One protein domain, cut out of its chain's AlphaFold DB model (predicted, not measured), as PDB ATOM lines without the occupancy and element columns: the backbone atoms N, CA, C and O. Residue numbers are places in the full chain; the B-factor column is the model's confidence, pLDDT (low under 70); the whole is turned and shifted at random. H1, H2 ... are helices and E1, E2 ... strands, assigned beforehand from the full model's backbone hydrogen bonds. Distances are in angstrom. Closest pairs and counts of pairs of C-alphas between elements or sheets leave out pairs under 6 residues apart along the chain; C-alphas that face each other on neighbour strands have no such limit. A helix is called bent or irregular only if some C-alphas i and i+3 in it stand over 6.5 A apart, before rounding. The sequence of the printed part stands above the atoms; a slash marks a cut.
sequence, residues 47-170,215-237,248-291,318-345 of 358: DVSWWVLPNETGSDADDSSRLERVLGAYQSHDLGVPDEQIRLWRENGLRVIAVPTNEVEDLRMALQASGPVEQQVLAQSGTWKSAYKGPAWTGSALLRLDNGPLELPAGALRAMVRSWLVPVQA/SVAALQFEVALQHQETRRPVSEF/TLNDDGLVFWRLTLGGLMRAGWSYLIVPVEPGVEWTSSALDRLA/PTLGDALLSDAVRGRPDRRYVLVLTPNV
ATOM      1  N   ASP A  47       8.710  -2.484 -43.836       97.06
ATOM      2  CA  ASP A  47       9.845  -2.790 -42.981       97.06
ATOM      3  C   ASP A  47      10.877  -1.676 -43.105       97.06
ATOM      4  O   ASP A  47      11.403  -1.394 -44.183       97.06
ATOM      5  N   VAL A  48      11.165  -1.039 -41.978       97.12
ATOM      6  CA  VAL A  48      12.211  -0.034 -41.849       97.12
ATOM      7  C   VAL A  48      13.353  -0.657 -41.073       97.12
ATOM      8  O   VAL A  48      13.151  -1.157 -39.971       97.12
ATOM      9  N   SER A  49      14.561  -0.619 -41.617       96.88
ATOM     10  CA  SER A  49      15.769  -0.995 -40.881       96.88
ATOM     11  C   SER A  49      16.876   0.012 -41.128       96.88
ATOM     12  O   SER A  49      16.812   0.781 -42.087       96.88
ATOM     13  N   TRP A  50      17.890   0.034 -40.271       96.12
ATOM     14  CA  TRP A  50      19.075   0.841 -40.530       96.12
ATOM     15  C   TRP A  50      20.361   0.111 -40.200       96.12
ATOM     16  O   TRP A  50      20.436  -0.725 -39.299       96.12
ATOM     17  N   TRP A  51      21.387   0.442 -40.971       95.50
ATOM     18  CA  TRP A  51      22.708  -0.158 -40.893       95.50
ATOM     19  C   TRP A  51      23.712   0.871 -40.414       95.50
ATOM     20  O   TRP A  51      23.624   2.027 -40.816       95.50
ATOM     21  N   VAL A  52      24.687   0.452 -39.608       94.31
ATOM     22  CA  VAL A  52      25.811   1.310 -39.223       94.31
ATOM     23  C   VAL A  52      27.009   0.953 -40.086       94.31
ATOM     24  O   VAL A  52      27.490  -0.179 -40.069       94.31
ATOM     25  N   LEU A  53      27.505   1.912 -40.852       92.50
ATOM     26  CA  LEU A  53      28.735   1.744 -41.610       92.50
ATOM     27  C   LEU A  53      29.921   2.114 -40.714       92.50
ATOM     28  O   LEU A  53      29.868   3.158 -40.050       92.50
ATOM     29  N   PRO A  54      30.968   1.272 -40.648       87.12
ATOM     30  CA  PRO A  54      32.203   1.652 -39.983       87.12
ATOM     31  C   PRO A  54      32.819   2.826 -40.746       87.12
ATOM     32  O   PRO A  54      32.942   2.751 -41.965       87.12
ATOM     33  N   ASN A  55      33.200   3.888 -40.034       78.75
ATOM     34  CA  ASN A  55      34.030   4.932 -40.625       78.75
ATOM     35  C   ASN A  55      35.449   4.370 -40.751       78.75
ATOM     36  O   ASN A  55      36.041   3.973 -39.735       78.75
ATOM     37  N   GLU A  56      35.994   4.273 -41.964       69.69
ATOM     38  CA  GLU A  56      37.396   3.903 -42.101       69.69
ATOM     39  C   GLU A  56      38.227   5.036 -41.500       69.69
ATOM     40  O   GLU A  56      38.180   6.188 -41.917       69.69
ATOM     41  N   THR A  57      38.974   4.724 -40.441       58.16
ATOM     42  CA  THR A  57      39.696   5.700 -39.604       58.16
ATOM     43  C   THR A  57      40.847   6.414 -40.333       58.16
ATOM     44  O   THR A  57      41.630   7.128 -39.707       58.16
ATOM     45  N   GLY A  58      40.945   6.266 -41.655       58.06
ATOM     46  CA  GLY A  58      41.865   6.973 -42.529       58.06
ATOM     47  C   GLY A  58      41.109   7.638 -43.674       58.06
ATOM     48  O   GLY A  58      40.644   6.950 -44.563       58.06
ATOM     49  N   SER A  59      41.070   8.976 -43.679       61.03
ATOM     50  CA  SER A  59      40.603   9.825 -44.790       61.03
ATOM     51  C   SER A  59      39.113   9.689 -45.162       61.03
ATOM     52  O   SER A  59      38.711   8.740 -45.823       61.03
ATOM     53  N   ASP A  60      38.312  10.728 -44.869       60.03
ATOM     54  CA  ASP A  60      36.890  10.860 -45.272       60.03
ATOM     55  C   ASP A  60      36.630  10.581 -46.779       60.03
ATOM     56  O   ASP A  60      35.494  10.304 -47.176       60.03
ATOM     57  N   ALA A  61      37.670  10.650 -47.619       62.69
ATOM     58  CA  ALA A  61      37.618  10.348 -49.047       62.69
ATOM     59  C   ALA A  61      37.344   8.862 -49.369       62.69
ATOM     60  O   ALA A  61      36.713   8.565 -50.389       62.69
ATOM     61  N   ASP A  62      37.774   7.923 -48.522       67.25
ATOM     62  CA  ASP A  62      37.717   6.489 -48.843       67.25
ATOM     63  C   ASP A  62      36.303   5.902 -48.630       67.25
ATOM     64  O   ASP A  62      35.829   5.080 -49.423       67.25
ATOM     65  N   ASP A  63      35.566   6.409 -47.641       68.06
ATOM     66  CA  ASP A  63      34.207   5.966 -47.301       68.06
ATOM     67  C   ASP A  63      33.173   6.302 -48.382       68.06
ATOM     68  O   ASP A  63      32.389   5.449 -48.814       68.06
ATOM     69  N   SER A  64      33.174   7.553 -48.853       77.19
ATOM     70  CA  SER A  64      32.287   7.984 -49.941       77.19
ATOM     71  C   SER A  64      32.571   7.188 -51.217       77.19
ATOM     72  O   SER A  64      31.638   6.780 -51.911       77.19
ATOM     73  N   SER A  65      33.844   6.852 -51.445       80.75
ATOM     74  CA  SER A  65      34.276   6.004 -52.554       80.75
ATOM     75  C   SER A  65      33.750   4.569 -52.438       80.75
ATOM     76  O   SER A  65      33.507   3.920 -53.453       80.75
ATOM     77  N   ARG A  66      33.546   4.032 -51.227       88.25
ATOM     78  CA  ARG A  66      32.941   2.700 -51.035       88.25
ATOM     79  C   ARG A  66      31.449   2.696 -51.345       88.25
ATOM     80  O   ARG A  66      31.003   1.812 -52.073       88.25
ATOM     81  N   LEU A  67      30.697   3.655 -50.803       91.44
ATOM     82  CA  LEU A  67      29.263   3.788 -51.084       91.44
ATOM     83  C   LEU A  67      29.020   3.929 -52.587       91.44
ATOM     84  O   LEU A  67      28.221   3.181 -53.144       91.44
ATOM     85  N   GLU A  68      29.765   4.819 -53.240       91.00
ATOM     86  CA  GLU A  68      29.705   5.020 -54.688       91.00
ATOM     87  C   GLU A  68      30.027   3.741 -55.464       91.00
ATOM     88  O   GLU A  68      29.292   3.361 -56.371       91.00
ATOM     89  N   ARG A  69      31.087   3.028 -55.078       89.62
ATOM     90  CA  ARG A  69      31.503   1.784 -55.735       89.62
ATOM     91  C   ARG A  69      30.447   0.686 -55.642       89.62
ATOM     92  O   ARG A  69      30.194   0.002 -56.627       89.62
ATOM     93  N   VAL A  70      29.869   0.484 -54.458       92.81
ATOM     94  CA  VAL A  70      28.923  -0.614 -54.200       92.81
ATOM     95  C   VAL A  70      27.537  -0.280 -54.748       92.81
ATOM     96  O   VAL A  70      26.903  -1.115 -55.386       92.81
ATOM     97  N   LEU A  71      27.068   0.946 -54.526       94.75
ATOM     98  CA  LEU A  71      25.706   1.352 -54.866       94.75
ATOM     99  C   LEU A  71      25.608   2.007 -56.253       94.75
ATOM    100  O   LEU A  71      24.506   2.218 -56.762       94.75
ATOM    101  N   GLY A  72      26.744   2.294 -56.892       92.31
ATOM    102  CA  GLY A  72      26.821   2.958 -58.190       92.31
ATOM    103  C   GLY A  72      26.076   2.224 -59.301       92.31
ATOM    104  O   GLY A  72      25.460   2.879 -60.142       92.31
ATOM    105  N   ALA A  73      26.055   0.888 -59.251       91.12
ATOM    106  CA  ALA A  73      25.345   0.028 -60.200       91.12
ATOM    107  C   ALA A  73      23.814   0.187 -60.157       91.12
ATOM    108  O   ALA A  73      23.134  -0.164 -61.118       91.12
ATOM    109  N   TYR A  74      23.262   0.735 -59.070       93.94
ATOM    110  CA  TYR A  74      21.816   0.795 -58.847       93.94
ATOM    111  C   TYR A  74      21.190   2.155 -59.150       93.94
ATOM    112  O   TYR A  74      19.976   2.306 -59.051       93.94
ATOM    113  N   GLN A  75      21.984   3.150 -59.531       91.19
ATOM    114  CA  GLN A  75      21.506   4.527 -59.663       91.19
ATOM    115  C   GLN A  75      20.509   4.765 -60.792       91.19
ATOM    116  O   GLN A  75      19.754   5.729 -60.740       91.19
ATOM    117  N   SER A  76      20.535   3.925 -61.824       88.62
ATOM    118  CA  SER A  76      19.660   4.060 -62.988       88.62
ATOM    119  C   SER A  76      18.277   3.444 -62.781       88.62
ATOM    120  O   SER A  76      17.467   3.469 -63.706       88.62
ATOM    121  N   HIS A  77      18.004   2.843 -61.619       91.94
ATOM    122  CA  HIS A  77      16.701   2.245 -61.359       91.94
ATOM    123  C   HIS A  77      15.635   3.315 -61.132       91.94
ATOM    124  O   HIS A  77      15.852   4.305 -60.434       91.94
ATOM    125  N   ASP A  78      14.460   3.078 -61.712       93.25
ATOM    126  CA  ASP A  78      13.273   3.898 -61.498       93.25
ATOM    127  C   ASP A  78      12.858   3.833 -60.022       93.25
ATOM    128  O   ASP A  78      12.490   2.775 -59.509       93.25
ATOM    129  N   LEU A  79      12.920   4.978 -59.343       92.00
ATOM    130  CA  LEU A  79      12.510   5.111 -57.948       92.00
ATOM    131  C   LEU A  79      10.987   5.233 -57.802       92.00
ATOM    132  O   LEU A  79      10.479   5.142 -56.687       92.00
ATOM    133  N   GLY A  80      10.234   5.489 -58.875       92.25
ATOM    134  CA  GLY A  80       8.821   5.849 -58.756       92.25
ATOM    135  C   GLY A  80       8.605   7.117 -57.919       92.25
ATOM    136  O   GLY A  80       7.559   7.261 -57.289       92.25
ATOM    137  N   VAL A  81       9.611   7.998 -57.881       94.81
ATOM    138  CA  VAL A  81       9.646   9.283 -57.173       94.81
ATOM    139  C   VAL A  81       9.914  10.382 -58.210       94.81
ATOM    140  O   VAL A  81      10.742  10.165 -59.093       94.81
ATOM    141  N   PRO A  82       9.275  11.564 -58.123       96.31
ATOM    142  CA  PRO A  82       9.575  12.679 -59.021       96.31
ATOM    143  C   PRO A  82      11.050  13.121 -58.970       96.31
ATOM    144  O   PRO A  82      11.593  13.359 -57.888       96.31
ATOM    145  N   ASP A  83      11.668  13.338 -60.135       95.75
ATOM    146  CA  ASP A  83      13.081  13.748 -60.270       95.75
ATOM    147  C   ASP A  83      13.437  15.004 -59.464       95.75
ATOM    148  O   ASP A  83      14.534  15.119 -58.919       95.75
ATOM    149  N   GLU A  84      12.501  15.948 -59.349       96.62
ATOM    150  CA  GLU A  84      12.686  17.158 -58.548       96.62
ATOM    151  C   GLU A  84      12.912  16.845 -57.064       96.62
ATOM    152  O   GLU A  84      13.789  17.442 -56.442       96.62
ATOM    153  N   GLN A  85      12.179  15.882 -56.498       97.25
ATOM    154  CA  GLN A  85      12.355  15.486 -55.099       97.25
ATOM    155  C   GLN A  85      13.691  14.766 -54.896       97.25
ATOM    156  O   GLN A  85      14.391  15.039 -53.922       97.25
ATOM    157  N   ILE A  86      14.081  13.905 -55.844       96.56
ATOM    158  CA  ILE A  86      15.383  13.219 -55.835       96.56
ATOM    159  C   ILE A  86      16.525  14.242 -55.887       96.56
ATOM    160  O   ILE A  86      17.494  14.129 -55.131       96.56
ATOM    161  N   ARG A  87      16.402  15.265 -56.744       96.50
ATOM    162  CA  ARG A  87      17.368  16.365 -56.845       96.50
ATOM    163  C   ARG A  87      17.461  17.150 -55.537       96.50
ATOM    164  O   ARG A  87      18.566  17.323 -55.032       96.50
ATOM    165  N   LEU A  88      16.329  17.556 -54.956       97.19
ATOM    166  CA  LEU A  88      16.302  18.292 -53.685       97.19
ATOM    167  C   LEU A  88      16.927  17.491 -52.537       97.19
ATOM    168  O   LEU A  88      17.667  18.049 -51.727       97.19
ATOM    169  N   TRP A  89      16.676  16.183 -52.467       98.00
ATOM    170  CA  TRP A  89      17.325  15.313 -51.483       98.00
ATOM    171  C   TRP A  89      18.841  15.286 -51.677       98.00
ATOM    172  O   TRP A  89      19.579  15.467 -50.707       98.00
ATOM    173  N   ARG A  90      19.308  15.164 -52.927       96.88
ATOM    174  CA  ARG A  90      20.739  15.161 -53.269       96.88
ATOM    175  C   ARG A  90      21.430  16.468 -52.887       96.88
ATOM    176  O   ARG A  90      22.517  16.435 -52.317       96.88
ATOM    177  N   GLU A  91      20.796  17.605 -53.156       96.94
ATOM    178  CA  GLU A  91      21.298  18.935 -52.778       96.94
ATOM    179  C   GLU A  91      21.383  19.117 -51.252       96.94
ATOM    180  O   GLU A  91      22.249  19.837 -50.759       96.94
ATOM    181  N   ASN A  92      20.548  18.398 -50.492       98.00
ATOM    182  CA  ASN A  92      20.547  18.377 -49.026       98.00
ATOM    183  C   ASN A  92      21.359  17.215 -48.418       98.00
ATOM    184  O   ASN A  92      21.251  16.937 -47.221       98.00
ATOM    185  N   GLY A  93      22.195  16.554 -49.223       97.00
ATOM    186  CA  GLY A  93      23.140  15.531 -48.777       97.00
ATOM    187  C   GLY A  93      22.536  14.144 -48.551       97.00
ATOM    188  O   GLY A  93      23.092  13.339 -47.810       97.00
ATOM    189  N   LEU A  94      21.390  13.848 -49.166       97.81
ATOM    190  CA  LEU A  94      20.732  12.544 -49.115       97.81
ATOM    191  C   LEU A  94      20.601  11.954 -50.516       97.81
ATOM    192  O   LEU A  94      20.230  12.635 -51.466       97.81
ATOM    193  N   ARG A  95      20.840  10.654 -50.659       97.00
ATOM    194  CA  ARG A  95      20.580   9.929 -51.906       97.00
ATOM    195  C   ARG A  95      19.635   8.773 -51.656       97.00
ATOM    196  O   ARG A  95      19.795   8.053 -50.679       97.00
ATOM    197  N   VAL A  96      18.679   8.612 -52.565       97.19
ATOM    198  CA  VAL A  96      17.711   7.515 -52.575       97.19
ATOM    199  C   VAL A  96      18.077   6.564 -53.705       97.19
ATOM    200  O   VAL A  96      18.387   7.018 -54.807       97.19
ATOM    201  N   ILE A  97      18.083   5.264 -53.428       96.94
ATOM    202  CA  ILE A  97      18.510   4.225 -54.368       96.94
ATOM    203  C   ILE A  97      17.549   3.050 -54.262       96.94
ATOM    204  O   ILE A  97      17.334   2.548 -53.162       96.94
ATOM    205  N   ALA A  98      16.993   2.600 -55.385       96.62
ATOM    206  CA  ALA A  98      16.200   1.381 -55.432       96.62
ATOM    207  C   ALA A  98      17.109   0.192 -55.745       96.62
ATOM    208  O   ALA A  98      17.903   0.232 -56.687       96.62
ATOM    209  N   VAL A  99      16.975  -0.865 -54.954       96.56
ATOM    210  CA  VAL A  99      17.721  -2.115 -55.105       96.56
ATOM    211  C   VAL A  99      16.748  -3.293 -55.058       96.56
ATOM    212  O   VAL A  99      15.744  -3.216 -54.342       96.56
ATOM    213  N   PRO A 100      17.007  -4.392 -55.780       96.25
ATOM    214  CA  PRO A 100      16.223  -5.609 -55.622       96.25
ATOM    215  C   PRO A 100      16.270  -6.100 -54.169       96.25
ATOM    216  O   PRO A 100      17.335  -6.168 -53.555       96.25
ATOM    217  N   THR A 101      15.118  -6.453 -53.594       94.31
ATOM    218  CA  THR A 101      15.020  -6.858 -52.180       94.31
ATOM    219  C   THR A 101      15.885  -8.085 -51.865       94.31
ATOM    220  O   THR A 101      16.422  -8.200 -50.766       94.31
ATOM    221  N   ASN A 102      16.072  -8.988 -52.830       93.38
ATOM    222  CA  ASN A 102      16.938 -10.163 -52.696       93.38
ATOM    223  C   ASN A 102      18.442  -9.828 -52.656       93.38
ATOM    224  O   ASN A 102      19.224 -10.682 -52.253       93.38
ATOM    225  N   GLU A 103      18.846  -8.614 -53.037       95.88
ATOM    226  CA  GLU A 103      20.245  -8.160 -53.034       95.88
ATOM    227  C   GLU A 103      20.589  -7.300 -51.811       95.88
ATOM    228  O   GLU A 103      21.756  -7.018 -51.555       95.88
ATOM    229  N   VAL A 104      19.593  -6.910 -51.009       95.12
ATOM    230  CA  VAL A 104      19.766  -6.042 -49.833       95.12
ATOM    231  C   VAL A 104      20.793  -6.606 -48.847       95.12
ATOM    232  O   VAL A 104      21.623  -5.861 -48.329       95.12
ATOM    233  N   GLU A 105      20.772  -7.916 -48.602       93.62
ATOM    234  CA  GLU A 105      21.713  -8.562 -47.679       93.62
ATOM    235  C   GLU A 105      23.131  -8.653 -48.259       93.62
ATOM    236  O   GLU A 105      24.108  -8.392 -47.555       93.62
ATOM    237  N   ASP A 106      23.251  -8.944 -49.556       94.00
ATOM    238  CA  ASP A 106      24.537  -8.948 -50.257       94.00
ATOM    239  C   ASP A 106      25.154  -7.534 -50.245       94.00
ATOM    240  O   ASP A 106      26.345  -7.373 -49.962       94.00
ATOM    241  N   LEU A 107      24.334  -6.492 -50.432       95.69
ATOM    242  CA  LEU A 107      24.742  -5.092 -50.303       95.69
ATOM    243  C   LEU A 107      25.151  -4.727 -48.878       95.69
ATOM    244  O   LEU A 107      26.165  -4.057 -48.690       95.69
ATOM    245  N   ARG A 108      24.412  -5.189 -47.866       95.00
ATOM    246  CA  ARG A 108      24.762  -4.982 -46.455       95.00
ATOM    247  C   ARG A 108      26.157  -5.534 -46.149       95.00
ATOM    248  O   ARG A 108      26.967  -4.846 -45.523       95.00
ATOM    249  N   MET A 109      26.452  -6.747 -46.624       93.25
ATOM    250  CA  MET A 109      27.773  -7.368 -46.495       93.25
ATOM    251  C   MET A 109      28.848  -6.611 -47.286       93.25
ATOM    252  O   MET A 109      29.923  -6.347 -46.747       93.25
ATOM    253  N   ALA A 110      28.562  -6.209 -48.529       93.50
ATOM    254  CA  ALA A 110      29.497  -5.467 -49.379       93.50
ATOM    255  C   ALA A 110      29.855  -4.083 -48.810       93.50
ATOM    256  O   ALA A 110      31.002  -3.644 -48.902       93.50
ATOM    257  N   LEU A 111      28.894  -3.415 -48.167       93.50
ATOM    258  CA  LEU A 111      29.105  -2.160 -47.445       93.50
ATOM    259  C   LEU A 111      29.840  -2.348 -46.111       93.50
ATOM    260  O   LEU A 111      30.221  -1.359 -45.488       93.50
ATOM    261  N   GLN A 112      30.057  -3.596 -45.682       93.50
ATOM    262  CA  GLN A 112      30.619  -3.948 -44.378       93.50
ATOM    263  C   GLN A 112      29.830  -3.320 -43.225       93.50
ATOM    264  O   GLN A 112      30.403  -2.903 -42.218       93.50
ATOM    265  N   ALA A 113      28.506  -3.236 -43.373       92.50
ATOM    266  CA  ALA A 113      27.644  -2.738 -42.316       92.50
ATOM    267  C   ALA A 113      27.847  -3.567 -41.039       92.50
ATOM    268  O   ALA A 113      27.692  -4.792 -41.031       92.50
ATOM    269  N   SER A 114      28.199  -2.880 -39.960       85.75
ATOM    270  CA  SER A 114      28.512  -3.455 -38.658       85.75
ATOM    271  C   SER A 114      27.446  -3.079 -37.628       85.75
ATOM    272  O   SER A 114      26.707  -2.112 -37.797       85.75
ATOM    273  N   GLY A 115      27.361  -3.844 -36.540       79.19
ATOM    274  CA  GLY A 115      26.446  -3.563 -35.433       79.19
ATOM    275  C   GLY A 115      25.065  -4.223 -35.548       79.19
ATOM    276  O   GLY A 115      24.781  -4.931 -36.518       79.19
ATOM    277  N   PRO A 116      24.222  -4.055 -34.513       74.88
ATOM    278  CA  PRO A 116      22.867  -4.587 -34.515       74.88
ATOM    279  C   PRO A 116      22.042  -3.901 -35.606       74.88
ATOM    280  O   PRO A 116      22.021  -2.675 -35.698       74.88
ATOM    281  N   VAL A 117      21.354  -4.704 -36.418       85.75
ATOM    282  CA  VAL A 117      20.304  -4.202 -37.304       85.75
ATOM    283  C   VAL A 117      19.084  -3.961 -36.434       85.75
ATOM    284  O   VAL A 117      18.478  -4.904 -35.926       85.75
ATOM    285  N   GLU A 118      18.744  -2.697 -36.233       90.12
ATOM    286  CA  GLU A 118      17.446  -2.347 -35.680       90.12
ATOM    287  C   GLU A 118      16.425  -2.343 -36.820       90.12
ATOM    288  O   GLU A 118      16.687  -1.838 -37.916       90.12
ATOM    289  N   GLN A 119      15.279  -2.968 -36.564       93.88
ATOM    290  CA  GLN A 119      14.203  -3.142 -37.527       93.88
ATOM    291  C   GLN A 119      12.871  -2.802 -36.865       93.88
ATOM    292  O   GLN A 119      12.593  -3.205 -35.735       93.88
ATOM    293  N   GLN A 120      12.030  -2.090 -37.601       95.62
ATOM    294  CA  GLN A 120      10.676  -1.744 -37.221       95.62
ATOM    295  C   GLN A 120       9.726  -2.084 -38.366       95.62
ATOM    296  O   GLN A 120       9.925  -1.664 -39.502       95.62
ATOM    297  N   VAL A 121       8.656  -2.804 -38.044       96.50
ATOM    298  CA  VAL A 121       7.558  -3.067 -38.978       96.50
ATOM    299  C   VAL A 121       6.508  -1.977 -38.800       96.50
ATOM    300  O   VAL A 121       5.933  -1.813 -37.719       96.50
ATOM    301  N   LEU A 122       6.236  -1.220 -39.857       95.62
ATOM    302  CA  LEU A 122       5.202  -0.195 -39.876       95.62
ATOM    303  C   LEU A 122       3.967  -0.721 -40.607       95.62
ATOM    304  O   LEU A 122       3.971  -0.905 -41.821       95.62
ATOM    305  N   ALA A 123       2.876  -0.928 -39.866       94.94
ATOM    306  CA  ALA A 123       1.568  -1.154 -40.475       94.94
ATOM    307  C   ALA A 123       1.118   0.069 -41.287       94.94
ATOM    308  O   ALA A 123       1.441   1.204 -40.907       94.94
ATOM    309  N   GLN A 124       0.317  -0.187 -42.329       93.62
ATOM    310  CA  GLN A 124      -0.307   0.838 -43.168       93.62
ATOM    311  C   GLN A 124      -0.901   1.949 -42.310       93.62
ATOM    312  O   GLN A 124      -1.644   1.709 -41.353       93.62
ATOM    313  N   SER A 125      -0.540   3.181 -42.626       92.88
ATOM    314  CA  SER A 125      -0.963   4.336 -41.864       92.88
ATOM    315  C   SER A 125      -0.887   5.589 -42.717       92.88
ATOM    316  O   SER A 125       0.155   5.890 -43.291       92.88
ATOM    317  N   GLY A 126      -1.983   6.348 -42.755       93.06
ATOM    318  CA  GLY A 126      -1.978   7.717 -43.278       93.06
ATOM    319  C   GLY A 126      -1.372   8.732 -42.301       93.06
ATOM    320  O   GLY A 126      -1.155   9.887 -42.677       93.06
ATOM    321  N   THR A 127      -1.103   8.320 -41.054       93.69
ATOM    322  CA  THR A 127      -0.460   9.152 -40.036       93.69
ATOM    323  C   THR A 127       1.052   8.949 -40.043       93.69
ATOM    324  O   THR A 127       1.561   7.863 -40.314       93.69
ATOM    325  N   TRP A 128       1.776  10.026 -39.752       95.81
ATOM    326  CA  TRP A 128       3.232  10.023 -39.694       95.81
ATOM    327  C   TRP A 128       3.735   9.248 -38.476       95.81
ATOM    328  O   TRP A 128       3.339   9.532 -37.346       95.81
ATOM    329  N   LYS A 129       4.655   8.309 -38.698       95.94
ATOM    330  CA  LYS A 129       5.354   7.557 -37.649       95.94
ATOM    331  C   LYS A 129       6.851   7.810 -37.738       95.94
ATOM    332  O   LYS A 129       7.390   7.922 -38.832       95.94
ATOM    333  N   SER A 130       7.534   7.891 -36.598       96.00
ATOM    334  CA  SER A 130       8.999   7.960 -36.595       96.00
ATOM    335  C   SER A 130       9.554   6.632 -37.100       96.00
ATOM    336  O   SER A 130       9.240   5.592 -36.532       96.00
ATOM    337  N   ALA A 131      10.356   6.691 -38.158       95.94
ATOM    338  CA  ALA A 131      11.009   5.541 -38.776       95.94
ATOM    339  C   ALA A 131      12.475   5.434 -38.345       95.94
ATOM    340  O   ALA A 131      12.998   4.344 -38.157       95.94
ATOM    341  N   TYR A 132      13.135   6.579 -38.162       97.00
ATOM    342  CA  TYR A 132      14.521   6.644 -37.718       97.00
ATOM    343  C   TYR A 132      14.785   7.956 -36.983       97.00
ATOM    344  O   TYR A 132      14.247   8.999 -37.359       97.00
ATOM    345  N   LYS A 133      15.634   7.919 -35.954       97.50
ATOM    346  CA  LYS A 133      16.078   9.104 -35.215       97.50
ATOM    347  C   LYS A 133      17.599   9.191 -35.270       97.50
ATOM    348  O   LYS A 133      18.287   8.298 -34.786       97.50
ATOM    349  N   GLY A 134      18.089  10.285 -35.839       96.25
ATOM    350  CA  GLY A 134      19.508  10.570 -35.949       96.25
ATOM    351  C   GLY A 134      20.143  10.979 -34.617       96.25
ATOM    352  O   GLY A 134      19.458  11.141 -33.595       96.25
ATOM    353  N   PRO A 135      21.468  11.175 -34.611       95.62
ATOM    354  CA  PRO A 135      22.204  11.605 -33.433       95.62
ATOM    355  C   PRO A 135      21.685  12.928 -32.860       95.62
ATOM    356  O   PRO A 135      21.586  13.935 -33.552       95.62
ATOM    357  N   ALA A 136      21.390  12.948 -31.559       96.00
ATOM    358  CA  ALA A 136      21.066  14.190 -30.863       96.00
ATOM    359  C   ALA A 136      22.319  15.050 -30.636       96.00
ATOM    360  O   ALA A 136      23.381  14.511 -30.306       96.00
ATOM    361  N   TRP A 137      22.187  16.371 -30.724       95.81
ATOM    362  CA  TRP A 137      23.242  17.338 -30.429       95.81
ATOM    363  C   TRP A 137      22.842  18.309 -29.317       95.81
ATOM    364  O   TRP A 137      21.667  18.607 -29.086       95.81
ATOM    365  N   THR A 138      23.857  18.809 -28.616       94.31
ATOM    366  CA  THR A 138      23.723  19.838 -27.584       94.31
ATOM    367  C   THR A 138      24.116  21.193 -28.152       94.31
ATOM    368  O   THR A 138      25.157  21.304 -28.791       94.31
ATOM    369  N   GLY A 139      23.339  22.231 -27.847       93.56
ATOM    370  CA  GLY A 139      23.577  23.575 -28.374       93.56
ATOM    371  C   GLY A 139      23.044  23.756 -29.793       93.56
ATOM    372  O   GLY A 139      22.231  22.968 -30.261       93.56
ATOM    373  N   SER A 140      23.470  24.833 -30.440       95.62
ATOM    374  CA  SER A 140      23.032  25.167 -31.792       95.62
ATOM    375  C   SER A 140      23.858  24.431 -32.850       95.62
ATOM    376  O   SER A 140      25.063  24.248 -32.669       95.62
ATOM    377  N   ALA A 141      23.225  24.019 -33.946       96.31
ATOM    378  CA  ALA A 141      23.873  23.402 -35.098       96.31
ATOM    379  C   ALA A 141      23.564  24.206 -36.365       96.31
ATOM    380  O   ALA A 141      22.402  24.378 -36.730       96.31
ATOM    381  N   LEU A 142      24.609  24.671 -37.054       97.38
ATOM    382  CA  LEU A 142      24.487  25.293 -38.370       97.38
ATOM    383  C   LEU A 142      24.487  24.197 -39.439       97.38
ATOM    384  O   LEU A 142      25.502  23.528 -39.631       97.38
ATOM    385  N   LEU A 143      23.362  24.010 -40.121       97.50
ATOM    386  CA  LEU A 143      23.220  23.063 -41.220       97.50
ATOM    387  C   LEU A 143      23.303  23.776 -42.564       97.50
ATOM    388  O   LEU A 143      22.816  24.894 -42.715       97.50
ATOM    389  N   ARG A 144      23.876  23.110 -43.565       97.31
ATOM    390  CA  ARG A 144      23.815  23.535 -44.966       97.31
ATOM    391  C   ARG A 144      22.613  22.880 -45.648       97.31
ATOM    392  O   ARG A 144      22.562  21.654 -45.731       97.31
ATOM    393  N   LEU A 145      21.694  23.696 -46.158       97.94
ATOM    394  CA  LEU A 145      20.575  23.272 -47.001       97.94
ATOM    395  C   LEU A 145      20.762  23.771 -48.438       97.94
ATOM    396  O   LEU A 145      21.616  24.623 -48.703       97.94
ATOM    397  N   ASP A 146      19.929  23.287 -49.359       96.69
ATOM    398  CA  ASP A 146      19.915  23.744 -50.757       96.69
ATOM    399  C   ASP A 146      19.598  25.246 -50.899       96.69
ATOM    400  O   ASP A 146      20.085  25.912 -51.810       96.69
ATOM    401  N   ASN A 147      18.819  25.804 -49.967       96.69
ATOM    402  CA  ASN A 147      18.411  27.210 -49.950       96.69
ATOM    403  C   ASN A 147      19.246  28.090 -49.004       96.69
ATOM    404  O   ASN A 147      18.861  29.229 -48.735       96.69
ATOM    405  N   GLY A 148      20.376  27.580 -48.508       97.06
ATOM    406  CA  GLY A 148      21.300  28.315 -47.651       97.06
ATOM    407  C   GLY A 148      21.493  27.695 -46.265       97.06
ATOM    408  O   GLY A 148      20.994  26.607 -45.972       97.06
ATOM    409  N   PRO A 149      22.283  28.353 -45.404       97.38
ATOM    410  CA  PRO A 149      22.523  27.871 -44.055       97.38
ATOM    411  C   PRO A 149      21.278  28.034 -43.171       97.38
ATOM    412  O   PRO A 149      20.622  29.074 -43.195       97.38
ATOM    413  N   LEU A 150      20.990  27.026 -42.349       97.50
ATOM    414  CA  LEU A 150      19.934  27.043 -41.340       97.50
ATOM    415  C   LEU A 150      20.522  26.700 -39.975       97.50
ATOM    416  O   LEU A 150      21.103  25.633 -39.789       97.50
ATOM    417  N   GLU A 151      20.340  27.588 -39.008       97.62
ATOM    418  CA  GLU A 151      20.709  27.330 -37.622       97.62
ATOM    419  C   GLU A 151      19.545  26.650 -36.883       97.62
ATOM    420  O   GLU A 151      18.422  27.156 -36.875       97.62
ATOM    421  N   LEU A 152      19.804  25.488 -36.277       96.81
ATOM    422  CA  LEU A 152      18.832  24.724 -35.495       96.81
ATOM    423  C   LEU A 152      19.252  24.656 -34.023       96.81
ATOM    424  O   LEU A 152      20.421  24.390 -33.739       96.81
ATOM    425  N   PRO A 153      18.315  24.793 -33.066       96.38
ATOM    426  CA  PRO A 153      18.635  24.640 -31.655       96.38
ATOM    427  C   PRO A 153      18.937  23.174 -31.304       96.38
ATOM    428  O   PRO A 153      18.823  22.263 -32.134       96.38
ATOM    429  N   ALA A 154      19.303  22.940 -30.041       95.38
ATOM    430  CA  ALA A 154      19.616  21.611 -29.519       95.38
ATOM    431  C   ALA A 154      18.470  20.636 -29.794       95.38
ATOM    432  O   ALA A 154      17.303  20.958 -29.574       95.38
ATOM    433  N   GLY A 155      18.779  19.432 -30.260       96.56
ATOM    434  CA  GLY A 155      17.756  18.555 -30.813       96.56
ATOM    435  C   GLY A 155      18.321  17.315 -31.474       96.56
ATOM    436  O   GLY A 155      19.471  16.949 -31.257       96.56
ATOM    437  N   ALA A 156      17.482  16.669 -32.269       97.06
ATOM    438  CA  ALA A 156      17.864  15.597 -33.174       97.06
ATOM    439  C   ALA A 156      17.042  15.714 -34.460       97.06
ATOM    440  O   ALA A 156      15.893  16.157 -34.418       97.06
ATOM    441  N   LEU A 157      17.594  15.269 -35.587       98.06
ATOM    442  CA  LEU A 157      16.785  15.017 -36.776       98.06
ATOM    443  C   LEU A 157      16.135  13.635 -36.679       98.06
ATOM    444  O   LEU A 157      16.712  12.700 -36.123       98.06
ATOM    445  N   ARG A 158      14.938  13.491 -37.238       97.75
ATOM    446  CA  ARG A 158      14.262  12.206 -37.426       97.75
ATOM    447  C   ARG A 158      13.646  12.114 -38.815       97.75
ATOM    448  O   ARG A 158      13.205  13.122 -39.368       97.75
ATOM    449  N   ALA A 159      13.606  10.900 -39.350       97.88
ATOM    450  CA  ALA A 159      12.830  10.559 -40.531       97.88
ATOM    451  C   ALA A 159      11.461  10.045 -40.078       97.88
ATOM    452  O   ALA A 159      11.359   9.083 -39.311       97.88
ATOM    453  N   MET A 160      10.414  10.705 -40.550       97.94
ATOM    454  CA  MET A 160       9.024  10.323 -40.362       97.94
ATOM    455  C   MET A 160       8.542   9.645 -41.636       97.94
ATOM    456  O   MET A 160       8.832  10.124 -42.727       97.94
ATOM    457  N   VAL A 161       7.792   8.557 -41.508       97.62
ATOM    458  CA  VAL A 161       7.262   7.800 -42.641       97.62
ATOM    459  C   VAL A 161       5.774   7.554 -42.467       97.62
ATOM    460  O   VAL A 161       5.279   7.360 -41.353       97.62
ATOM    461  N   ARG A 162       5.064   7.549 -43.588       97.06
ATOM    462  CA  ARG A 162       3.710   7.014 -43.712       97.06
ATOM    463  C   ARG A 162       3.597   6.214 -45.004       97.06
ATOM    464  O   ARG A 162       4.321   6.483 -45.961       97.06
ATOM    465  N   SER A 163       2.719   5.220 -45.021       97.19
ATOM    466  CA  SER A 163       2.558   4.339 -46.177       97.19
ATOM    467  C   SER A 163       1.181   3.689 -46.213       97.19
ATOM    468  O   SER A 163       0.577   3.411 -45.175       97.19
ATOM    469  N   TRP A 164       0.663   3.460 -47.415       96.81
ATOM    470  CA  TRP A 164      -0.630   2.815 -47.641       96.81
ATOM    471  C   TRP A 164      -0.649   2.102 -48.993       96.81
ATOM    472  O   TRP A 164       0.053   2.492 -49.927       96.81
ATOM    473  N   LEU A 165      -1.444   1.037 -49.105       94.56
ATOM    474  CA  LEU A 165      -1.609   0.338 -50.375       94.56
ATOM    475  C   LEU A 165      -2.421   1.181 -51.360       94.56
ATOM    476  O   LEU A 165      -3.432   1.789 -51.004       94.56
ATOM    477  N   VAL A 166      -1.998   1.159 -52.619       94.12
ATOM    478  CA  VAL A 166      -2.734   1.742 -53.737       94.12
ATOM    479  C   VAL A 166      -2.821   0.738 -54.888       94.12
ATOM    480  O   VAL A 166      -1.859   0.007 -55.147       94.12
ATOM    481  N   PRO A 167      -3.961   0.674 -55.596       91.25
ATOM    482  CA  PRO A 167      -4.052  -0.103 -56.820       91.25
ATOM    483  C   PRO A 167      -3.277   0.615 -57.925       91.25
ATOM    484  O   PRO A 167      -3.546   1.779 -58.227       91.25
ATOM    485  N   VAL A 168      -2.344  -0.085 -58.564       89.94
ATOM    486  CA  VAL A 168      -1.636   0.420 -59.739       89.94
ATOM    487  C   VAL A 168      -2.094  -0.383 -60.945       89.94
ATOM    488  O   VAL A 168      -2.114  -1.617 -60.936       89.94
ATOM    489  N   GLN A 169      -2.496   0.324 -62.000       84.69
ATOM    490  CA  GLN A 169      -2.750  -0.329 -63.275       84.69
ATOM    491  C   GLN A 169      -1.427  -0.911 -63.749       84.69
ATOM    492  O   GLN A 169      -0.456  -0.164 -63.884       84.69
ATOM    493  N   ALA A 170      -1.390  -2.226 -63.985       79.25
ATOM    494  CA  ALA A 170      -0.261  -2.857 -64.640       79.25
ATOM    495  C   ALA A 170      -0.103  -2.180 -66.000       79.25
ATOM    496  O   ALA A 170      -0.797  -2.504 -66.967       79.25
ATOM    497  N   SER A 215      -4.940  -5.677 -61.771       77.38
ATOM    498  CA  SER A 215      -4.327  -4.594 -61.006       77.38
ATOM    499  C   SER A 215      -3.243  -5.175 -60.107       77.38
ATOM    500  O   SER A 215      -3.470  -6.165 -59.409       77.38
ATOM    501  N   VAL A 216      -2.070  -4.548 -60.110       86.94
ATOM    502  CA  VAL A 216      -0.968  -4.909 -59.215       86.94
ATOM    503  C   VAL A 216      -1.019  -3.965 -58.016       86.94
ATOM    504  O   VAL A 216      -1.313  -2.776 -58.163       86.94
ATOM    505  N   ALA A 217      -0.783  -4.488 -56.815       90.25
ATOM    506  CA  ALA A 217      -0.654  -3.648 -55.632       90.25
ATOM    507  C   ALA A 217       0.682  -2.894 -55.676       90.25
ATOM    508  O   ALA A 217       1.705  -3.453 -56.069       90.25
ATOM    509  N   ALA A 218       0.691  -1.647 -55.220       93.25
ATOM    510  CA  ALA A 218       1.914  -0.954 -54.830       93.25
ATOM    511  C   ALA A 218       1.726  -0.321 -53.453       93.25
ATOM    512  O   ALA A 218       0.598  -0.083 -53.012       93.25
ATOM    513  N   LEU A 219       2.836  -0.035 -52.781       95.81
ATOM    514  CA  LEU A 219       2.822   0.726 -51.542       95.81
ATOM    515  C   LEU A 219       3.161   2.182 -51.863       95.81
ATOM    516  O   LEU A 219       4.296   2.494 -52.220       95.81
ATOM    517  N   GLN A 220       2.184   3.076 -51.743       97.19
ATOM    518  CA  GLN A 220       2.468   4.504 -51.711       97.19
ATOM    519  C   GLN A 220       3.173   4.803 -50.391       97.19
ATOM    520  O   GLN A 220       2.708   4.382 -49.329       97.19
ATOM    521  N   PHE A 221       4.281   5.527 -50.452       97.56
ATOM    522  CA  PHE A 221       5.016   5.951 -49.269       97.56
ATOM    523  C   PHE A 221       5.307   7.440 -49.324       97.56
ATOM    524  O   PHE A 221       5.373   8.041 -50.400       97.56
ATOM    525  N   GLU A 222       5.504   8.015 -48.144       98.00
ATOM    526  CA  GLU A 222       6.094   9.331 -47.989       98.00
ATOM    527  C   GLU A 222       7.088   9.339 -46.826       98.00
ATOM    528  O   GLU A 222       6.828   8.745 -45.776       98.00
ATOM    529  N   VAL A 223       8.205  10.044 -47.007       98.06
ATOM    530  CA  VAL A 223       9.233  10.293 -45.997       98.06
ATOM    531  C   VAL A 223       9.375  11.797 -45.806       98.06
ATOM    532  O   VAL A 223       9.678  12.520 -46.753       98.06
ATOM    533  N   ALA A 224       9.186  12.269 -44.580       97.62
ATOM    534  CA  ALA A 224       9.419  13.652 -44.191       97.62
ATOM    535  C   ALA A 224      10.550  13.720 -43.168       97.62
ATOM    536  O   ALA A 224      10.698  12.843 -42.316       97.62
ATOM    537  N   LEU A 225      11.337  14.787 -43.229       97.94
ATOM    538  CA  LEU A 225      12.390  15.047 -42.257       97.94
ATOM    539  C   LEU A 225      11.870  16.032 -41.217       97.94
ATOM    540  O   LEU A 225      11.168  16.988 -41.552       97.94
ATOM    541  N   GLN A 226      12.216  15.808 -39.955       97.44
ATOM    542  CA  GLN A 226      11.818  16.680 -38.859       97.44
ATOM    543  C   GLN A 226      12.979  16.915 -37.901       97.44
ATOM    544  O   GLN A 226      13.630  15.971 -37.458       97.44
ATOM    545  N   HIS A 227      13.200  18.173 -37.534       97.56
ATOM    546  CA  HIS A 227      13.993  18.534 -36.368       97.56
ATOM    547  C   HIS A 227      13.109  18.480 -35.126       97.56
ATOM    548  O   HIS A 227      12.094  19.167 -35.048       97.56
ATOM    549  N   GLN A 228      13.499  17.648 -34.166       95.69
ATOM    550  CA  GLN A 228      12.883  17.572 -32.852       95.69
ATOM    551  C   GLN A 228      13.754  18.347 -31.865       95.69
ATOM    552  O   GLN A 228      14.855  17.911 -31.515       95.69
ATOM    553  N   GLU A 229      13.253  19.489 -31.402       93.75
ATOM    554  CA  GLU A 229      13.935  20.294 -30.396       93.75
ATOM    555  C   GLU A 229      13.994  19.543 -29.059       93.75
ATOM    556  O   GLU A 229      12.998  18.998 -28.572       93.75
ATOM    557  N   THR A 230      15.165  19.549 -28.425       89.94
ATOM    558  CA  THR A 230      15.307  19.126 -27.031       89.94
ATOM    559  C   THR A 230      14.767  20.249 -26.156       89.94
ATOM    560  O   THR A 230      15.526  21.029 -25.579       89.94
ATOM    561  N   ARG A 231      13.438  20.370 -26.067       77.88
ATOM    562  CA  ARG A 231      12.831  21.287 -25.102       77.88
ATOM    563  C   ARG A 231      13.283  20.851 -23.715       77.88
ATOM    564  O   ARG A 231      13.016  19.724 -23.299       77.88
ATOM    565  N   ARG A 232      13.954  21.742 -22.979       62.03
ATOM    566  CA  ARG A 232      14.038  21.563 -21.527       62.03
ATOM    567  C   ARG A 232      12.596  21.589 -21.026       62.03
ATOM    568  O   ARG A 232      11.901  22.554 -21.347       62.03
ATOM    569  N   PRO A 233      12.115  20.552 -20.319       58.03
ATOM    570  CA  PRO A 233      10.765  20.581 -19.784       58.03
ATOM    571  C   PRO A 233      10.617  21.864 -18.968       58.03
ATOM    572  O   PRO A 233      11.437  22.153 -18.091       58.03
ATOM    573  N   VAL A 234       9.612  22.671 -19.311       57.91
ATOM    574  CA  VAL A 234       9.258  23.885 -18.576       57.91
ATOM    575  C   VAL A 234       8.616  23.412 -17.270       57.91
ATOM    576  O   VAL A 234       7.405  23.368 -17.136       57.91
ATOM    577  N   SER A 235       9.449  22.961 -16.326       68.62
ATOM    578  CA  SER A 235       9.102  22.200 -15.115       68.62
ATOM    579  C   SER A 235       8.459  20.820 -15.368       68.62
ATOM    580  O   SER A 235       7.565  20.663 -16.198       68.62
ATOM    581  N   GLU A 236       8.871  19.803 -14.602       63.50
ATOM    582  CA  GLU A 236       8.228  18.470 -14.579       63.50
ATOM    583  C   GLU A 236       6.716  18.558 -14.297       63.50
ATOM    584  O   GLU A 236       5.931  17.729 -14.751       63.50
ATOM    585  N   PHE A 237       6.297  19.621 -13.605       59.00
ATOM    586  CA  PHE A 237       4.914  19.880 -13.233       59.00
ATOM    587  C   PHE A 237       4.004  20.202 -14.430       59.00
ATOM    588  O   PHE A 237       2.877  19.719 -14.479       59.00
ATOM    589  N   THR A 248      -0.072  17.136 -32.983       76.75
ATOM    590  CA  THR A 248       0.095  17.292 -34.421       76.75
ATOM    591  C   THR A 248       1.573  17.151 -34.777       76.75
ATOM    592  O   THR A 248       2.454  17.330 -33.938       76.75
ATOM    593  N   LEU A 249       1.873  16.853 -36.045       79.56
ATOM    594  CA  LEU A 249       3.261  16.719 -36.494       79.56
ATOM    595  C   LEU A 249       4.093  17.980 -36.195       79.56
ATOM    596  O   LEU A 249       5.268  17.867 -35.859       79.56
ATOM    597  N   ASN A 250       3.476  19.161 -36.264       81.00
ATOM    598  CA  ASN A 250       4.138  20.441 -36.013       81.00
ATOM    599  C   ASN A 250       4.415  20.697 -34.520       81.00
ATOM    600  O   ASN A 250       5.287  21.503 -34.199       81.00
ATOM    601  N   ASP A 251       3.725  20.009 -33.606       79.88
ATOM    602  CA  ASP A 251       3.896  20.224 -32.161       79.88
ATOM    603  C   ASP A 251       5.229  19.672 -31.637       79.88
ATOM    604  O   ASP A 251       5.745  20.137 -30.617       79.88
ATOM    605  N   ASP A 252       5.806  18.710 -32.361       82.12
ATOM    606  CA  ASP A 252       7.051  18.031 -32.004       82.12
ATOM    607  C   ASP A 252       8.317  18.696 -32.580       82.12
ATOM    608  O   ASP A 252       9.425  18.295 -32.217       82.12
ATOM    609  N   GLY A 253       8.182  19.706 -33.450       91.00
ATOM    610  CA  GLY A 253       9.308  20.473 -33.996       91.00
ATOM    611  C   GLY A 253       9.180  20.833 -35.480       91.00
ATOM    612  O   GLY A 253       8.118  20.677 -36.082       91.00
ATOM    613  N   LEU A 254      10.267  21.330 -36.077       95.38
ATOM    614  CA  LEU A 254      10.291  21.858 -37.446       95.38
ATOM    615  C   LEU A 254      10.294  20.727 -38.485       95.38
ATOM    616  O   LEU A 254      11.236  19.939 -38.545       95.38
ATOM    617  N   VAL A 255       9.269  20.678 -39.337       96.56
ATOM    618  CA  VAL A 255       9.162  19.719 -40.449       96.56
ATOM    619  C   VAL A 255       9.651  20.355 -41.749       96.56
ATOM    620  O   VAL A 255       9.208  21.439 -42.130       96.56
ATOM    621  N   PHE A 256      10.521  19.654 -42.473       97.19
ATOM    622  CA  PHE A 256      11.061  20.094 -43.760       97.19
ATOM    623  C   PHE A 256      10.134  19.684 -44.914       97.19
ATOM    624  O   PHE A 256      10.483  18.836 -45.729       97.19
ATOM    625  N   TRP A 257       8.940  20.283 -45.002       96.31
ATOM    626  CA  TRP A 257       7.903  19.886 -45.973       96.31
ATOM    627  C   TRP A 257       8.357  19.893 -47.436       96.31
ATOM    628  O   TRP A 257       7.966  19.015 -48.204       96.31
ATOM    629  N   ARG A 258       9.222  20.842 -47.814       96.75
ATOM    630  CA  ARG A 258       9.807  20.928 -49.163       96.75
ATOM    631  C   ARG A 258      10.691  19.722 -49.511       96.75
ATOM    632  O   ARG A 258      10.887  19.437 -50.684       96.75
ATOM    633  N   LEU A 259      11.188  19.014 -48.499       97.56
ATOM    634  CA  LEU A 259      11.995  17.803 -48.627       97.56
ATOM    635  C   LEU A 259      11.168  16.540 -48.368       97.56
ATOM    636  O   LEU A 259      11.731  15.498 -48.048       97.56
ATOM    637  N   THR A 260       9.841  16.600 -48.491       97.75
ATOM    638  CA  THR A 260       9.031  15.379 -48.447       97.75
ATOM    639  C   THR A 260       9.305  14.560 -49.706       97.75
ATOM    640  O   THR A 260       9.113  15.046 -50.819       97.75
ATOM    641  N   LEU A 261       9.754  13.323 -49.521       97.94
ATOM    642  CA  LEU A 261       9.947  12.342 -50.584       97.94
ATOM    643  C   LEU A 261       8.713  11.461 -50.653       97.94
ATOM    644  O   LEU A 261       8.372  10.836 -49.655       97.94
ATOM    645  N   GLY A 262       8.056  11.389 -51.801       97.38
ATOM    646  CA  GLY A 262       6.887  10.543 -51.997       97.38
ATOM    647  C   GLY A 262       6.988   9.752 -53.289       97.38
ATOM    648  O   GLY A 262       7.397  10.284 -54.320       97.38
ATOM    649  N   GLY A 263       6.588   8.485 -53.241       96.75
ATOM    650  CA  GLY A 263       6.631   7.623 -54.413       96.75
ATOM    651  C   GLY A 263       5.847   6.330 -54.262       96.75
ATOM    652  O   GLY A 263       5.175   6.093 -53.256       96.75
ATOM    653  N   LEU A 264       5.943   5.489 -55.288       96.38
ATOM    654  CA  LEU A 264       5.343   4.158 -55.320       96.38
ATOM    655  C   LEU A 264       6.427   3.094 -55.185       96.38
ATOM    656  O   LEU A 264       7.252   2.946 -56.081       96.38
ATOM    657  N   MET A 265       6.379   2.311 -54.110       95.69
ATOM    658  CA  MET A 265       7.241   1.142 -53.955       95.69
ATOM    659  C   MET A 265       6.568  -0.088 -54.563       95.69
ATOM    660  O   MET A 265       5.415  -0.412 -54.252       95.69
ATOM    661  N   ARG A 266       7.305  -0.788 -55.427       92.25
ATOM    662  CA  ARG A 266       6.872  -2.039 -56.062       92.25
ATOM    663  C   ARG A 266       7.320  -3.242 -55.231       92.25
ATOM    664  O   ARG A 266       8.315  -3.174 -54.515       92.25
ATOM    665  N   ALA A 267       6.603  -4.356 -55.363       91.50
ATOM    666  CA  ALA A 267       7.032  -5.631 -54.792       91.50
ATOM    667  C   ALA A 267       8.434  -6.014 -55.305       91.50
ATOM    668  O   ALA A 267       8.738  -5.821 -56.485       91.50
ATOM    669  N   GLY A 268       9.275  -6.557 -54.422       92.00
ATOM    670  CA  GLY A 268      10.627  -7.013 -54.762       92.00
ATOM    671  C   GLY A 268      11.686  -5.912 -54.882       92.00
ATOM    672  O   GLY A 268      12.814  -6.224 -55.258       92.00
ATOM    673  N   TRP A 269      11.354  -4.659 -54.557       95.31
ATOM    674  CA  TRP A 269      12.299  -3.541 -54.517       95.31
ATOM    675  C   TRP A 269      12.367  -2.925 -53.124       95.31
ATOM    676  O   TRP A 269      11.343  -2.628 -52.518       95.31
ATOM    677  N   SER A 270      13.581  -2.664 -52.655       96.81
ATOM    678  CA  SER A 270      13.869  -1.938 -51.421       96.81
ATOM    679  C   SER A 270      14.539  -0.604 -51.742       96.81
ATOM    680  O   SER A 270      15.218  -0.465 -52.757       96.81
ATOM    681  N   TYR A 271      14.353   0.387 -50.875       97.75
ATOM    682  CA  TYR A 271      14.889   1.733 -51.049       97.75
ATOM    683  C   TYR A 271      15.923   2.005 -49.968       97.75
ATOM    684  O   TYR A 271      15.627   1.888 -48.780       97.75
ATOM    685  N   LEU A 272      17.128   2.377 -50.380       97.81
ATOM    686  CA  LEU A 272      18.211   2.798 -49.503       97.81
ATOM    687  C   LEU A 272      18.274   4.321 -49.512       97.81
ATOM    688  O   LEU A 272      18.315   4.938 -50.577       97.81
ATOM    689  N   ILE A 273      18.316   4.918 -48.327       97.94
ATOM    690  CA  ILE A 273      18.588   6.335 -48.115       97.94
ATOM    691  C   ILE A 273      19.959   6.436 -47.449       97.94
ATOM    692  O   ILE A 273      20.166   5.914 -46.350       97.94
ATOM    693  N   VAL A 274      20.893   7.103 -48.124       96.88
ATOM    694  CA  VAL A 274      22.293   7.225 -47.694       96.88
ATOM    695  C   VAL A 274      22.732   8.690 -47.641       96.88
ATOM    696  O   VAL A 274      22.286   9.481 -48.479       96.88
ATOM    697  N   PRO A 275      23.606   9.075 -46.691       96.00
ATOM    698  CA  PRO A 275      24.235  10.387 -46.712       96.00
ATOM    699  C   PRO A 275      25.260  10.454 -47.852       96.00
ATOM    700  O   PRO A 275      26.066   9.535 -48.028       96.00
ATOM    701  N   VAL A 276      25.233  11.534 -48.631       94.06
ATOM    702  CA  VAL A 276      26.198  11.806 -49.709       94.06
ATOM    703  C   VAL A 276      26.623  13.263 -49.683       94.06
ATOM    704  O   VAL A 276      25.852  14.136 -49.296       94.06
ATOM    705  N   GLU A 277      27.828  13.548 -50.160       92.38
ATOM    706  CA  GLU A 277      28.239  14.930 -50.364       92.38
ATOM    707  C   GLU A 277      27.459  15.554 -51.547       92.38
ATOM    708  O   GLU A 277      27.393  14.957 -52.630       92.38
ATOM    709  N   PRO A 278      26.839  16.739 -51.371       93.56
ATOM    710  CA  PRO A 278      26.138  17.432 -52.445       93.56
ATOM    711  C   PRO A 278      27.047  17.714 -53.642       93.56
ATOM    712  O   PRO A 278      28.190  18.136 -53.484       93.56
ATOM    713  N   GLY A 279      26.517  17.520 -54.849       88.88
ATOM    714  CA  GLY A 279      27.243  17.744 -56.104       88.88
ATOM    715  C   GLY A 279      28.134  16.581 -56.552       88.88
ATOM    716  O   GLY A 279      28.632  16.612 -57.675       88.88
ATOM    717  N   VAL A 280      28.304  15.537 -55.733       88.81
ATOM    718  CA  VAL A 280      29.001  14.318 -56.160       88.81
ATOM    719  C   VAL A 280      28.086  13.510 -57.076       88.81
ATOM    720  O   VAL A 280      27.119  12.896 -56.627       88.81
ATOM    721  N   GLU A 281      28.387  13.481 -58.368       88.62
ATOM    722  CA  GLU A 281      27.743  12.572 -59.315       88.62
ATOM    723  C   GLU A 281      28.447  11.220 -59.265       88.62
ATOM    724  O   GLU A 281      29.641  11.131 -59.544       88.62
ATOM    725  N   TRP A 282      27.710  10.161 -58.924       87.12
ATOM    726  CA  TRP A 282      28.288   8.823 -58.987       87.12
ATOM    727  C   TRP A 282      28.206   8.368 -60.438       87.12
ATOM    728  O   TRP A 282      27.171   7.911 -60.922       87.12
ATOM    729  N   THR A 283      29.289   8.528 -61.176       76.44
ATOM    730  CA  THR A 283      29.341   7.970 -62.527       76.44
ATOM    731  C   THR A 283      29.602   6.473 -62.429       76.44
ATOM    732  O   THR A 283      30.451   6.054 -61.649       76.44
ATOM    733  N   SER A 284      28.941   5.654 -63.251       64.12
ATOM    734  CA  SER A 284      29.316   4.238 -63.404       64.12
ATOM    735  C   SER A 284      30.805   4.088 -63.749       64.12
ATOM    736  O   SER A 284      31.452   3.151 -63.299       64.12
ATOM    737  N   SER A 285      31.374   5.079 -64.442       57.59
ATOM    738  CA  SER A 285      32.797   5.179 -64.774       57.59
ATOM    739  C   SER A 285      33.724   5.498 -63.597       57.59
ATOM    740  O   SER A 285      34.935   5.444 -63.769       57.59
ATOM    741  N   ALA A 286      33.228   5.863 -62.412       59.88
ATOM    742  CA  ALA A 286      34.094   6.078 -61.248       59.88
ATOM    743  C   ALA A 286      34.742   4.764 -60.783       59.88
ATOM    744  O   ALA A 286      35.895   4.761 -60.355       59.88
ATOM    745  N   LEU A 287      34.038   3.641 -60.963       57.78
ATOM    746  CA  LEU A 287      34.591   2.292 -60.828       57.78
ATOM    747  C   LEU A 287      35.750   2.059 -61.807       57.78
ATOM    748  O   LEU A 287      36.813   1.604 -61.385       57.78
ATOM    749  N   ASP A 288      35.572   2.438 -63.076       62.72
ATOM    750  CA  ASP A 288      36.612   2.314 -64.106       62.72
ATOM    751  C   ASP A 288      37.815   3.219 -63.791       62.72
ATOM    752  O   ASP A 288      38.964   2.784 -63.838       62.72
ATOM    753  N   ARG A 289      37.569   4.462 -63.353       65.06
ATOM    754  CA  ARG A 289      38.629   5.416 -62.993       65.06
ATOM    755  C   ARG A 289      39.400   5.011 -61.747       65.06
ATOM    756  O   ARG A 289      40.596   5.255 -61.701       65.06
ATOM    757  N   LEU A 290      38.768   4.420 -60.733       62.84
ATOM    758  CA  LEU A 290      39.487   3.919 -59.555       62.84
ATOM    759  C   LEU A 290      40.379   2.724 -59.916       62.84
ATOM    760  O   LEU A 290      41.489   2.616 -59.390       62.84
ATOM    761  N   ALA A 291      39.937   1.871 -60.847       61.81
ATOM    762  CA  ALA A 291      40.773   0.809 -61.400       61.81
ATOM    763  C   ALA A 291      41.982   1.378 -62.171       61.81
ATOM    764  O   ALA A 291      43.105   0.903 -61.994       61.81
ATOM    765  N   PRO A 318      27.807  20.765 -41.752       95.94
ATOM    766  CA  PRO A 318      27.190  19.505 -42.153       95.94
ATOM    767  C   PRO A 318      25.899  19.751 -42.937       95.94
ATOM    768  O   PRO A 318      25.166  20.710 -42.683       95.94
ATOM    769  N   THR A 319      25.608  18.873 -43.892       97.19
ATOM    770  CA  THR A 319      24.324  18.877 -44.597       97.19
ATOM    771  C   THR A 319      23.204  18.318 -43.722       97.19
ATOM    772  O   THR A 319      23.443  17.767 -42.644       97.19
ATOM    773  N   LEU A 320      21.960  18.419 -44.195       97.62
ATOM    774  CA  LEU A 320      20.829  17.753 -43.547       97.62
ATOM    775  C   LEU A 320      21.014  16.228 -43.506       97.62
ATOM    776  O   LEU A 320      20.730  15.604 -42.483       97.62
ATOM    777  N   GLY A 321      21.523  15.635 -44.590       97.25
ATOM    778  CA  GLY A 321      21.832  14.210 -44.652       97.25
ATOM    779  C   GLY A 321      22.927  13.790 -43.680       97.25
ATOM    780  O   GLY A 321      22.753  12.799 -42.972       97.25
ATOM    781  N   ASP A 322      23.992  14.586 -43.555       95.81
ATOM    782  CA  ASP A 322      25.044  14.347 -42.561       95.81
ATOM    783  C   ASP A 322      24.484  14.427 -41.138       95.81
ATOM    784  O   ASP A 322      24.792  13.586 -40.299       95.81
ATOM    785  N   ALA A 323      23.638  15.416 -40.851       96.56
ATOM    786  CA  ALA A 323      23.037  15.590 -39.533       96.56
ATOM    787  C   ALA A 323      22.027  14.494 -39.167       96.56
ATOM    788  O   ALA A 323      21.843  14.194 -37.986       96.56
ATOM    789  N   LEU A 324      21.356  13.907 -40.162       97.69
ATOM    790  CA  LEU A 324      20.394  12.830 -39.956       97.69
ATOM    791  C   LEU A 324      21.105  11.484 -39.832       97.69
ATOM    792  O   LEU A 324      20.862  10.758 -38.876       97.69
ATOM    793  N   LEU A 325      21.965  11.155 -40.793       96.62
ATOM    794  CA  LEU A 325      22.522   9.819 -40.999       96.62
ATOM    795  C   LEU A 325      24.022   9.744 -40.693       96.62
ATOM    796  O   LEU A 325      24.696   8.825 -41.154       96.62
ATOM    797  N   SER A 326      24.568  10.666 -39.900       94.25
ATOM    798  CA  SER A 326      25.925  10.545 -39.362       94.25
ATOM    799  C   SER A 326      26.100  11.284 -38.033       94.25
ATOM    800  O   SER A 326      25.291  12.126 -37.650       94.25
ATOM    801  N   ASP A 327      27.200  11.010 -37.330       91.38
ATOM    802  CA  ASP A 327      27.590  11.749 -36.120       91.38
ATOM    803  C   ASP A 327      28.313  13.096 -36.424       91.38
ATOM    804  O   ASP A 327      28.867  13.733 -35.521       91.38
ATOM    805  N   ALA A 328      28.284  13.594 -37.672       89.56
ATOM    806  CA  ALA A 328      29.011  14.800 -38.099       89.56
ATOM    807  C   ALA A 328      28.702  16.059 -37.264       89.56
ATOM    808  O   ALA A 328      29.613  16.827 -36.953       89.56
ATOM    809  N   VAL A 329      27.449  16.250 -36.832       90.19
ATOM    810  CA  VAL A 329      27.039  17.411 -36.010       90.19
ATOM    811  C   VAL A 329      27.715  17.412 -34.633       90.19
ATOM    812  O   VAL A 329      27.916  18.465 -34.035       90.19
ATOM    813  N   ARG A 330      28.139  16.246 -34.134       89.69
ATOM    814  CA  ARG A 330      28.873  16.113 -32.863       89.69
ATOM    815  C   ARG A 330      30.376  16.362 -33.010       89.69
ATOM    816  O   ARG A 330      31.123  16.183 -32.051       89.69
ATOM    817  N   GLY A 331      30.835  16.720 -34.210       83.88
ATOM    818  CA  GLY A 331      32.250  16.902 -34.525       83.88
ATOM    819  C   GLY A 331      33.035  15.596 -34.677       83.88
ATOM    820  O   GLY A 331      34.253  15.650 -34.821       83.88
ATOM    821  N   ARG A 332      32.367  14.433 -34.673       77.94
ATOM    822  CA  ARG A 332      32.977  13.109 -34.865       77.94
ATOM    823  C   ARG A 332      32.223  12.351 -35.956       77.94
ATOM    824  O   ARG A 332      31.191  11.770 -35.645       77.94
ATOM    825  N   PRO A 333      32.677  12.338 -37.217       68.94
ATOM    826  CA  PRO A 333      31.991  11.619 -38.293       68.94
ATOM    827  C   PRO A 333      32.166  10.087 -38.200       68.94
ATOM    828  O   PRO A 333      32.173   9.409 -39.214       68.94
ATOM    829  N   ASP A 334      32.297   9.515 -36.999       80.25
ATOM    830  CA  ASP A 334      32.759   8.134 -36.791       80.25
ATOM    831  C   ASP A 334      31.741   7.067 -37.209       80.25
ATOM    832  O   ASP A 334      32.057   5.875 -37.221       80.25
ATOM    833  N   ARG A 335      30.502   7.464 -37.512       89.62
ATOM    834  CA  ARG A 335      29.429   6.554 -37.911       89.62
ATOM    835  C   ARG A 335      28.581   7.190 -38.989       89.62
ATOM    836  O   ARG A 335      28.135   8.329 -38.834       89.62
ATOM    837  N   ARG A 336      28.309   6.412 -40.032       93.19
ATOM    838  CA  ARG A 336      27.285   6.705 -41.036       93.19
ATOM    839  C   ARG A 336      26.189   5.657 -40.943       93.19
ATOM    840  O   ARG A 336      26.454   4.505 -40.604       93.19
ATOM    841  N   TYR A 337      24.969   6.062 -41.247       95.56
ATOM    842  CA  TYR A 337      23.800   5.202 -41.203       95.56
ATOM    843  C   TYR A 337      23.199   5.075 -42.603       95.56
ATOM    844  O   TYR A 337      23.120   6.051 -43.345       95.56
ATOM    845  N   VAL A 338      22.767   3.869 -42.967       96.62
ATOM    846  CA  VAL A 338      21.960   3.624 -44.170       96.62
ATOM    847  C   VAL A 338      20.564   3.261 -43.711       96.62
ATOM    848  O   VAL A 338      20.413   2.291 -42.976       96.62
ATOM    849  N   LEU A 339      19.559   4.026 -44.123       97.69
ATOM    850  CA  LEU A 339      18.160   3.720 -43.842       97.69
ATOM    851  C   LEU A 339      17.590   2.893 -44.998       97.69
ATOM    852  O   LEU A 339      17.721   3.279 -46.156       97.69
ATOM    853  N   VAL A 340      16.956   1.768 -44.687       97.88
ATOM    854  CA  VAL A 340      16.424   0.815 -45.664       97.88
ATOM    855  C   VAL A 340      14.926   0.675 -45.474       97.88
ATOM    856  O   VAL A 340      14.460   0.343 -44.384       97.88
ATOM    857  N   LEU A 341      14.184   0.903 -46.550       97.88
ATOM    858  CA  LEU A 341      12.734   0.781 -46.618       97.88
ATOM    859  C   LEU A 341      12.392  -0.405 -47.525       97.88
ATOM    860  O   LEU A 341      12.690  -0.374 -48.719       97.88
ATOM    861  N   THR A 342      11.779  -1.452 -46.977       97.50
ATOM    862  CA  THR A 342      11.390  -2.660 -47.722       97.50
ATOM    863  C   THR A 342       9.876  -2.847 -47.652       97.50
ATOM    864  O   THR A 342       9.333  -3.024 -46.561       97.50
ATOM    865  N   PRO A 343       9.161  -2.777 -48.783       96.88
ATOM    866  CA  PRO A 343       7.714  -2.855 -48.793       96.88
ATOM    867  C   PRO A 343       7.269  -4.326 -48.831       96.88
ATOM    868  O   PRO A 343       7.691  -5.100 -49.689       96.88
ATOM    869  N   ASN A 344       6.351  -4.711 -47.948       95.56
ATOM    870  CA  ASN A 344       5.722  -6.031 -47.985       95.56
ATOM    871  C   ASN A 344       4.451  -5.966 -48.836       95.56
ATOM    872  O   ASN A 344       3.339  -5.959 -48.321       95.56
ATOM    873  N   VAL A 345       4.591  -5.847 -50.156       92.44
ATOM    874  CA  VAL A 345       3.444  -5.696 -51.069       92.44
ATOM    875  C   VAL A 345       2.914  -7.067 -51.501       92.44
ATOM    876  O   VAL A 345       3.706  -7.874 -51.986       92.44
TER     877      VAL A 345
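AT A GLANCE: This is residues 47 to 170, 215 to 237, 248 to 291 and 318 to 345 of the 358 residues of an uncharacterized protein of Phycisphaerales bacterium (UniProt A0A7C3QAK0). Two strongly twisted antiparallel sheets lie face to face as a sandwich, with H6 between them at one end and E5, from the small hairpin E5 and E6, packed on H6. Three layers, with helices on both faces of one sheet, are made by H1 and H3, the five-stranded sheet and H6; H2 packs on E2 and E9, an edge strand of each sheet. The 219 printed residues, with six named helices and eleven named strands in the order E1 H1 H2 E2 H3 E3 E4 E5 E6 E7 E8 H4 E9 E10 H5 H6 E11, are mixed in class. The sheets run E2 E10 E11 E1 E3 and E4 E7 E8 E9; the whole is compact, radius of gyration of the C-alphas 17.4 A, spanning 54 by 47 by 35 A.

HOW THE PARTS SIT: E1, residues 47 to 54, is antiparallel to E3, residues 114 to 122 (N 48 and O 120, 2.8 A), and to E11, residues 335 to 343 (N 49 and O 340, 2.9 A). E10, residues 269 to 275, is the antiparallel neighbour of E11 (N 271 and O 341, 2.8 A) and of E2, residues 94 to 100 (N 97 and O 272, 2.9 A), these pairs within hydrogen-bond range. H1, residues 60 to 74, is on this sheet at a height of 9.3 A. Its residues 70 to 71 only just touch H3, residues 101 to 110, with 3 pairs of C-alphas within 8 A, the closest Val 70 and Ala 110, 6.9 A. H2, residues 83 to 91, stands at the sheet's level, height 2.2 A. In the other sheet E7, residues 155 to 169, neighbours E4, residues 125 to 133 (N 161 and O 129, 2.8 A), and E8, residues 215 to 229 (N 160 and O 224, 2.8 A); E8 neighbours E9, residues 261 to 265 (N 221 and O 263, 3.0 A). E5, residues 141 to 145, and E6, residues 148 to 152, form a hairpin (N 143 and O 150, 2.8 A). H6, residues 320 to 325, runs across E7 at 88 degrees on the local plane; their closest C-alphas are Leu 157 and Leu 324, 5.3 A. H4, residues 249 to 252, is on that sheet, over none of its strands. H5, residues 285 to 291, only just touches residues 68 to 69 of H1, with 3 pairs within 8 A, the closest C-alphas Arg 69 and Leu 287, 6.0 A. Every O i to N i+4 pair is within hydrogen-bond range in H2, H5 and H6, but 7 of 11 in H1 and 4 of 6 in H3; H4 is too short for one.

IN THESE COORDINATES: E1 begins at C-alpha 47 (9.845, -2.790, -42.981). E7 spans 42.8 A, bending by 53 degrees at residue 166, and E8 43.5 A; E4 bends by 52 degrees at residue 128. H1 and H3 are irregular: C-alphas 70 and 73 are 7.0 A apart, 102 and 105 7.1 A. E11, 26.0 A, ends at C-alpha 343 (7.714, -2.855, -48.793).

THE WHOLE: The C-alphas farthest apart, Phe 237 and Ala 291, are 63.0 A apart. Residues 171 to 214, 238 to 247 and 292 to 317 are not printed, with C-alpha gaps of 5.7, 21.9 and 30.1 A. Of the links printed whole, none is long. Mean pLDDT of the printed part is 90.2; residues 56 to 63, 232 to 237, 284 to 291 and 333 are under 70.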